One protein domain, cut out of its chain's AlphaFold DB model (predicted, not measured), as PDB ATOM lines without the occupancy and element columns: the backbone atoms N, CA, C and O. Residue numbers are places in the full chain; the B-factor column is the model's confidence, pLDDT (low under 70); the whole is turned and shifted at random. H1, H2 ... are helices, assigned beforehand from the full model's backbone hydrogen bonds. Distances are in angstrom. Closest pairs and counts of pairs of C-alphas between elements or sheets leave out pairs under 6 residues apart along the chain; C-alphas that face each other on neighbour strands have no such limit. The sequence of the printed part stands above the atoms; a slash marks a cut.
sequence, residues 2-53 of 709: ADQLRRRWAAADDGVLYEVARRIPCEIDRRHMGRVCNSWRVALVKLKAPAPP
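What this domain is: This is residues 2 to 53 of the 709 residues of an uncharacterized protein of Oryza sativa subsp. japonica (UniProt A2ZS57). Three short helices, H2, H3 and H4, make a small triangle, with H1 off at one end, apart from them. The 52 printed residues hold four named helices, H1 to H4 in chain order, and no named strand: all helix, compact with a radius of gyration of the C-alphas of 10.6 A, elongated, spanning 34 by 19 by 15 A.

How they stand to each other: Start at H1, residues 2 to 9, which touches no helix. H2, residues 14 to 23, touches H4, residues 38 to 46, about perpendicular at 77 degrees; look at their closest C-alphas, Asp 14 and Ala 43, 6.1 A apart. H3, residues 27 to 33, is close to H2 but not clearly touching, closest at C-alphas 30 and 21, 6.4 A. In these helices every O i to N i+4 pair is within hydrogen-bond range.

Where its parts are: Find C-alpha 2 at (218.884, 297.187, 352.229), where H1 begins, 11.1 A long. H2 runs 14.3 A, H3 9.6 A, and H4 12.5 A to C-alpha 46 at (238.628, 282.106, 361.928).

The domain as a whole: C-alphas 4 and 53 are farthest apart, 33.8 A. The printed part has no cut; its three links between helices are tight. Confidence is under 70 at residues 2 to 10 and 48 to 53.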
ATOM      1  N   ALA A   2     218.155 297.679 351.041       43.88
ATOM      2  CA  ALA A   2     218.884 297.187 352.229       43.88
ATOM      3  C   ALA A   2     219.499 295.770 352.088       43.88
ATOM      4  O   ALA A   2     220.687 295.590 352.357       43.88
ATOM      5  N   ASP A   3     218.755 294.780 351.583       48.12
ATOM      6  CA  ASP A   3     219.302 293.423 351.407       48.12
ATOM      7  C   ASP A   3     220.328 293.303 350.270       48.12
ATOM      8  O   ASP A   3     221.173 292.412 350.280       48.12
ATOM      9  N   GLN A   4     220.321 294.234 349.315       49.16
ATOM     10  CA  GLN A   4     221.314 294.315 348.240       49.16
ATOM     11  C   GLN A   4     222.676 294.781 348.792       49.16
ATOM     12  O   GLN A   4     223.717 294.247 348.412       49.16
ATOM     13  N   LEU A   5     222.659 295.700 349.767       49.91
ATOM     14  CA  LEU A   5     223.832 296.074 350.565       49.91
ATOM     15  C   LEU A   5     224.310 294.916 351.455       49.91
ATOM     16  O   LEU A   5     225.507 294.638 351.486       49.91
ATOM     17  N   ARG A   6     223.397 294.192 352.123       50.81
ATOM     18  CA  ARG A   6     223.755 292.998 352.916       50.81
ATOM     19  C   ARG A   6     224.459 291.927 352.078       50.81
ATOM     20  O   ARG A   6     225.477 291.405 352.522       50.81
ATOM     21  N   ARG A   7     223.964 291.634 350.866       55.34
ATOM     22  CA  ARG A   7     224.603 290.677 349.941       55.34
ATOM     23  C   ARG A   7     226.017 291.105 349.538       55.34
ATOM     24  O   ARG A   7     226.900 290.259 349.516       55.34
ATOM     25  N   ARG A   8     226.248 292.400 349.272       61.31
ATOM     26  CA  ARG A   8     227.588 292.925 348.947       61.31
ATOM     27  C   ARG A   8     228.586 292.739 350.089       61.31
ATOM     28  O   ARG A   8     229.685 292.259 349.847       61.31
ATOM     29  N   TRP A   9     228.211 293.072 351.324       65.81
ATOM     30  CA  TRP A   9     229.117 292.904 352.466       65.81
ATOM     31  C   TRP A   9     229.363 291.433 352.820       65.81
ATOM     32  O   TRP A   9     230.486 291.079 353.161       65.81
ATOM     33  N   ALA A  10     228.363 290.556 352.685       67.88
ATOM     34  CA  ALA A  10     228.501 289.126 352.982       67.88
ATOM     35  C   ALA A  10     229.510 288.369 352.087       67.88
ATOM     36  O   ALA A  10     229.853 287.237 352.422       67.88
ATOM     37  N   ALA A  11     229.970 288.993 350.994       71.81
ATOM     38  CA  ALA A  11     230.990 288.499 350.067       71.81
ATOM     39  C   ALA A  11     232.325 289.282 350.148       71.81
ATOM     40  O   ALA A  11     233.128 289.229 349.221       71.81
ATOM     41  N   ALA A  12     232.554 290.043 351.224       76.31
ATOM     42  CA  ALA A  12     233.844 290.683 351.479       76.31
ATOM     43  C   ALA A  12     234.922 289.638 351.819       76.31
ATOM     44  O   ALA A  12     234.661 288.714 352.586       76.31
ATOM     45  N   ASP A  13     236.120 289.822 351.263       82.31
ATOM     46  CA  ASP A  13     237.281 288.949 351.464       82.31
ATOM     47  C   ASP A  13     237.802 288.953 352.917       82.31
ATOM     48  O   ASP A  13     237.816 289.991 353.583       82.31
ATOM     49  N   ASP A  14     238.284 287.799 353.386       80.88
ATOM     50  CA  ASP A  14     238.771 287.601 354.758       80.88
ATOM     51  C   ASP A  14     239.973 288.513 355.092       80.88
ATOM     52  O   ASP A  14     240.071 289.018 356.214       80.88
ATOM     53  N   GLY A  15     240.853 288.817 354.129       80.94
ATOM     54  CA  GLY A  15     241.954 289.773 354.299       80.94
ATOM     55  C   GLY A  15     241.473 291.222 354.442       80.94
ATOM     56  O   GLY A  15     241.987 291.977 355.275       80.94
ATOM     57  N   VAL A  16     240.424 291.607 353.709       84.31
ATOM     58  CA  VAL A  16     239.756 292.911 353.883       84.31
ATOM     59  C   VAL A  16     239.085 292.999 355.258       84.31
ATOM     60  O   VAL A  16     239.190 294.029 355.930       84.31
ATOM     61  N   LEU A  17     238.442 291.923 355.722       84.25
ATOM     62  CA  LEU A  17     237.843 291.865 357.061       84.25
ATOM     63  C   LEU A  17     238.896 291.941 358.172       84.25
ATOM     64  O   LEU A  17     238.681 292.649 359.159       84.25
ATOM     65  N   TYR A  18     240.045 291.290 357.996       82.56
ATOM     66  CA  TYR A  18     241.185 291.401 358.904       82.56
ATOM     67  C   TYR A  18     241.692 292.847 359.006       82.56
ATOM     68  O   TYR A  18     241.829 293.374 360.112       82.56
ATOM     69  N   GLU A  19     241.901 293.528 357.874       83.88
ATOM     70  CA  GLU A  19     242.359 294.923 357.864       83.88
ATOM     71  C   GLU A  19     241.348 295.893 358.487       83.88
ATOM     72  O   GLU A  19     241.745 296.795 359.228       83.88
ATOM     73  N   VAL A  20     240.045 295.705 358.251       84.06
ATOM     74  CA  VAL A  20     239.002 296.509 358.907       84.06
ATOM     75  C   VAL A  20     238.998 296.259 360.420       84.06
ATOM     76  O   VAL A  20     239.035 297.217 361.192       84.06
ATOM     77  N   ALA A  21     239.028 295.000 360.864       81.12
ATOM     78  CA  ALA A  21     239.035 294.657 362.287       81.12
ATOM     79  C   ALA A  21     240.287 295.176 363.015       81.12
ATOM     80  O   ALA A  21     240.182 295.696 364.129       81.12
ATOM     81  N   ARG A  22     241.461 295.101 362.373       79.12
ATOM     82  CA  ARG A  22     242.732 295.627 362.895       79.12
ATOM     83  C   ARG A  22     242.688 297.145 363.106       79.12
ATOM     84  O   ARG A  22     243.261 297.633 364.077       79.12
ATOM     85  N   ARG A  23     241.993 297.880 362.230       80.75
ATOM     86  CA  ARG A  23     241.883 299.354 362.257       80.75
ATOM     87  C   ARG A  23     240.791 299.893 363.190       80.75
ATOM     88  O   ARG A  23     240.753 301.097 363.422       80.75
ATOM     89  N   ILE A  24     239.928 299.041 363.745       80.88
ATOM     90  CA  ILE A  24     238.944 299.423 364.770       80.88
ATOM     91  C   ILE A  24     239.575 299.193 366.158       80.88
ATOM     92  O   ILE A  24     239.779 298.034 366.525       80.88
ATOM     93  N   PRO A  25     239.878 300.229 366.966       76.50
ATOM     94  CA  PRO A  25     240.423 300.039 368.315       76.50
ATOM     95  C   PRO A  25     239.335 299.788 369.377       76.50
ATOM     96  O   PRO A  25     239.624 299.200 370.415       76.50
ATOM     97  N   CYS A  26     238.082 300.195 369.136       78.25
ATOM     98  CA  CYS A  26     236.970 299.978 370.065       78.25
ATOM     99  C   CYS A  26     236.428 298.534 369.993       78.25
ATOM    100  O   CYS A  26     235.939 298.095 368.951       78.25
ATOM    101  N   GLU A  27     236.440 297.806 371.114       76.12
ATOM    102  CA  GLU A  27     235.900 296.437 371.185       76.12
ATOM    103  C   GLU A  27     234.393 296.377 370.873       76.12
ATOM    104  O   GLU A  27     233.939 295.464 370.182       76.12
ATOM    105  N   ILE A  28     233.613 297.368 371.321       77.44
ATOM    106  CA  ILE A  28     232.166 297.430 371.064       77.44
ATOM    107  C   ILE A  28     231.901 297.504 369.552       77.44
ATOM    108  O   ILE A  28     231.028 296.802 369.043       77.44
ATOM    109  N   ASP A  29     232.697 298.273 368.807       81.06
ATOM    110  CA  ASP A  29     232.565 298.367 367.350       81.06
ATOM    111  C   ASP A  29     233.021 297.092 366.631       81.06
ATOM    112  O   ASP A  29     232.392 296.689 365.653       81.06
ATOM    113  N   ARG A  30     234.032 296.376 367.148       79.06
ATOM    114  CA  ARG A  30     234.371 295.021 366.664       79.06
ATOM    115  C   ARG A  30     233.234 294.024 366.913       79.06
ATOM    116  O   ARG A  30     232.922 293.204 366.050       79.06
ATOM    117  N   ARG A  31     232.555 294.119 368.060       77.12
ATOM    118  CA  ARG A  31     231.354 293.322 368.364       77.12
ATOM    119  C   ARG A  31     230.179 293.696 367.452       77.12
ATOM    120  O   ARG A  31     229.456 292.802 367.013       77.12
ATOM    121  N   HIS A  32     230.019 294.970 367.088       80.00
ATOM    122  CA  HIS A  32     229.063 295.396 366.059       80.00
ATOM    123  C   HIS A  32     229.432 294.879 364.660       80.00
ATOM    124  O   HIS A  32     228.546 294.420 363.941       80.00
ATOM    125  N   MET A  33     230.719 294.840 364.300       81.50
ATOM    126  CA  MET A  33     231.208 294.230 363.057       81.50
ATOM    127  C   MET A  33     230.781 292.750 362.958       81.50
ATOM    128  O   MET A  33     230.172 292.343 361.969       81.50
ATOM    129  N   GLY A  34     230.953 291.969 364.033       77.81
ATOM    130  CA  GLY A  34     230.451 290.586 364.149       77.81
ATOM    131  C   GLY A  34     228.916 290.429 364.218       77.81
ATOM    132  O   GLY A  34     228.400 289.304 364.237       77.81
ATOM    133  N   ARG A  35     228.158 291.535 364.246       80.44
ATOM    134  CA  ARG A  35     226.686 291.565 364.157       80.44
ATOM    135  C   ARG A  35     226.167 291.938 362.755       80.44
ATOM    136  O   ARG A  35     224.981 291.734 362.515       80.44
ATOM    137  N   VAL A  36     227.017 292.391 361.820       82.00
ATOM    138  CA  VAL A  36     226.612 292.812 360.455       82.00
ATOM    139  C   VAL A  36     225.990 291.668 359.643       82.00
ATOM    140  O   VAL A  36     224.908 291.826 359.076       82.00
ATOM    141  N   CYS A  37     226.655 290.511 359.579       81.69
ATOM    142  CA  CYS A  37     226.131 289.293 358.952       81.69
ATOM    143  C   CYS A  37     226.812 288.035 359.520       81.69
ATOM    144  O   CYS A  37     227.795 288.132 360.258       81.69
ATOM    145  N   ASN A  38     226.304 286.843 359.179       81.25
ATOM    146  CA  ASN A  38     226.885 285.591 359.673       81.25
ATOM    147  C   ASN A  38     228.279 285.312 359.082       81.25
ATOM    148  O   ASN A  38     229.161 284.889 359.824       81.25
ATOM    149  N   SER A  39     228.505 285.616 357.795       81.19
ATOM    150  CA  SER A  39     229.813 285.447 357.139       81.19
ATOM    151  C   SER A  39     230.913 286.204 357.884       81.19
ATOM    152  O   SER A  39     231.926 285.614 358.241       81.19
ATOM    153  N   TRP A  40     230.671 287.478 358.217       84.44
ATOM    154  CA  TRP A  40     231.621 288.320 358.956       84.44
ATOM    155  C   TRP A  40     231.931 287.761 360.342       84.44
ATOM    156  O   TRP A  40     233.080 287.766 360.764       84.44
ATOM    157  N   ARG A  41     230.925 287.239 361.049       81.00
ATOM    158  CA  ARG A  41     231.123 286.617 362.363       81.00
ATOM    159  C   ARG A  41     232.022 285.385 362.280       81.00
ATOM    160  O   ARG A  41     232.939 285.252 363.082       81.00
ATOM    161  N   VAL A  42     231.772 284.509 361.305       80.81
ATOM    162  CA  VAL A  42     232.566 283.290 361.086       80.81
ATOM    163  C   VAL A  42     233.991 283.636 360.640       80.81
ATOM    164  O   VAL A  42     234.940 283.072 361.179       80.81
ATOM    165  N   ALA A  43     234.149 284.593 359.724       78.94
ATOM    166  CA  ALA A  43     235.446 285.099 359.278       78.94
ATOM    167  C   ALA A  43     236.270 285.667 360.443       78.94
ATOM    168  O   ALA A  43     237.382 285.214 360.688       78.94
ATOM    169  N   LEU A  44     235.709 286.591 361.232       78.06
ATOM    170  CA  LEU A  44     236.414 287.225 362.357       78.06
ATOM    171  C   LEU A  44     236.864 286.224 363.434       78.06
ATOM    172  O   LEU A  44     237.919 286.423 364.037       78.06
ATOM    173  N   VAL A  45     236.107 285.140 363.647       78.94
ATOM    174  CA  VAL A  45     236.502 284.033 364.536       78.94
ATOM    175  C   VAL A  45     237.644 283.209 363.926       78.94
ATOM    176  O   VAL A  45     238.637 282.962 364.608       78.94
ATOM    177  N   LYS A  46     237.555 282.830 362.641       79.44
ATOM    178  CA  LYS A  46     238.628 282.106 361.928       79.44
ATOM    179  C   LYS A  46     239.942 282.889 361.891       79.44
ATOM    180  O   LYS A  46     241.004 282.318 362.117       79.44
ATOM    181  N   LEU A  47     239.859 284.191 361.618       74.56
ATOM    182  CA  LEU A  47     240.995 285.086 361.384       74.56
ATOM    183  C   LEU A  47     241.860 285.350 362.622       74.56
ATOM    184  O   LEU A  47     242.917 285.960 362.478       74.56
ATOM    185  N   LYS A  48     241.411 284.955 363.828       68.19
ATOM    186  CA  LYS A  48     242.057 285.284 365.115       68.19
ATOM    187  C   LYS A  48     242.489 286.758 365.165       68.19
ATOM    188  O   LYS A  48     243.644 287.066 365.459       68.19
ATOM    189  N   ALA A  49     241.561 287.655 364.808       64.25
ATOM    190  CA  ALA A  49     241.845 289.074 364.598       64.25
ATOM    191  C   ALA A  49     242.635 289.674 365.785       64.25
ATOM    192  O   ALA A  49     242.297 289.362 366.933       64.25
ATOM    193  N   PRO A  50     243.661 290.524 365.548       66.81
ATOM    194  CA  PRO A  50     244.624 290.908 366.579       66.81
ATOM    195  C   PRO A  50     243.923 291.456 367.814       66.81
ATOM    196  O   PRO A  50     243.039 292.305 367.668       66.81
ATOM    197  N   ALA A  51     244.300 290.987 369.009       65.88
ATOM    198  CA  ALA A  51     243.658 291.386 370.260       65.88
ATOM    199  C   ALA A  51     243.503 292.921 370.338       65.88
ATOM    200  O   ALA A  51     244.417 293.644 369.925       65.88
ATOM    201  N   PRO A  52     242.347 293.444 370.794       66.75
ATOM    202  CA  PRO A  52     242.168 294.885 370.911       66.75
ATOM    203  C   PRO A  52     243.238 295.466 371.849       66.75
ATOM    204  O   PRO A  52     243.674 294.777 372.779       66.75
ATOM    205  N   PRO A  53     243.675 296.718 371.629       68.00
ATOM    206  CA  PRO A  53     244.565 297.378 372.574       68.00
ATOM    207  C   PRO A  53     243.883 297.439 373.955       68.00
ATOM    208  O   PRO A  53     242.648 297.493 374.007       68.00
TER     209      PRO A  53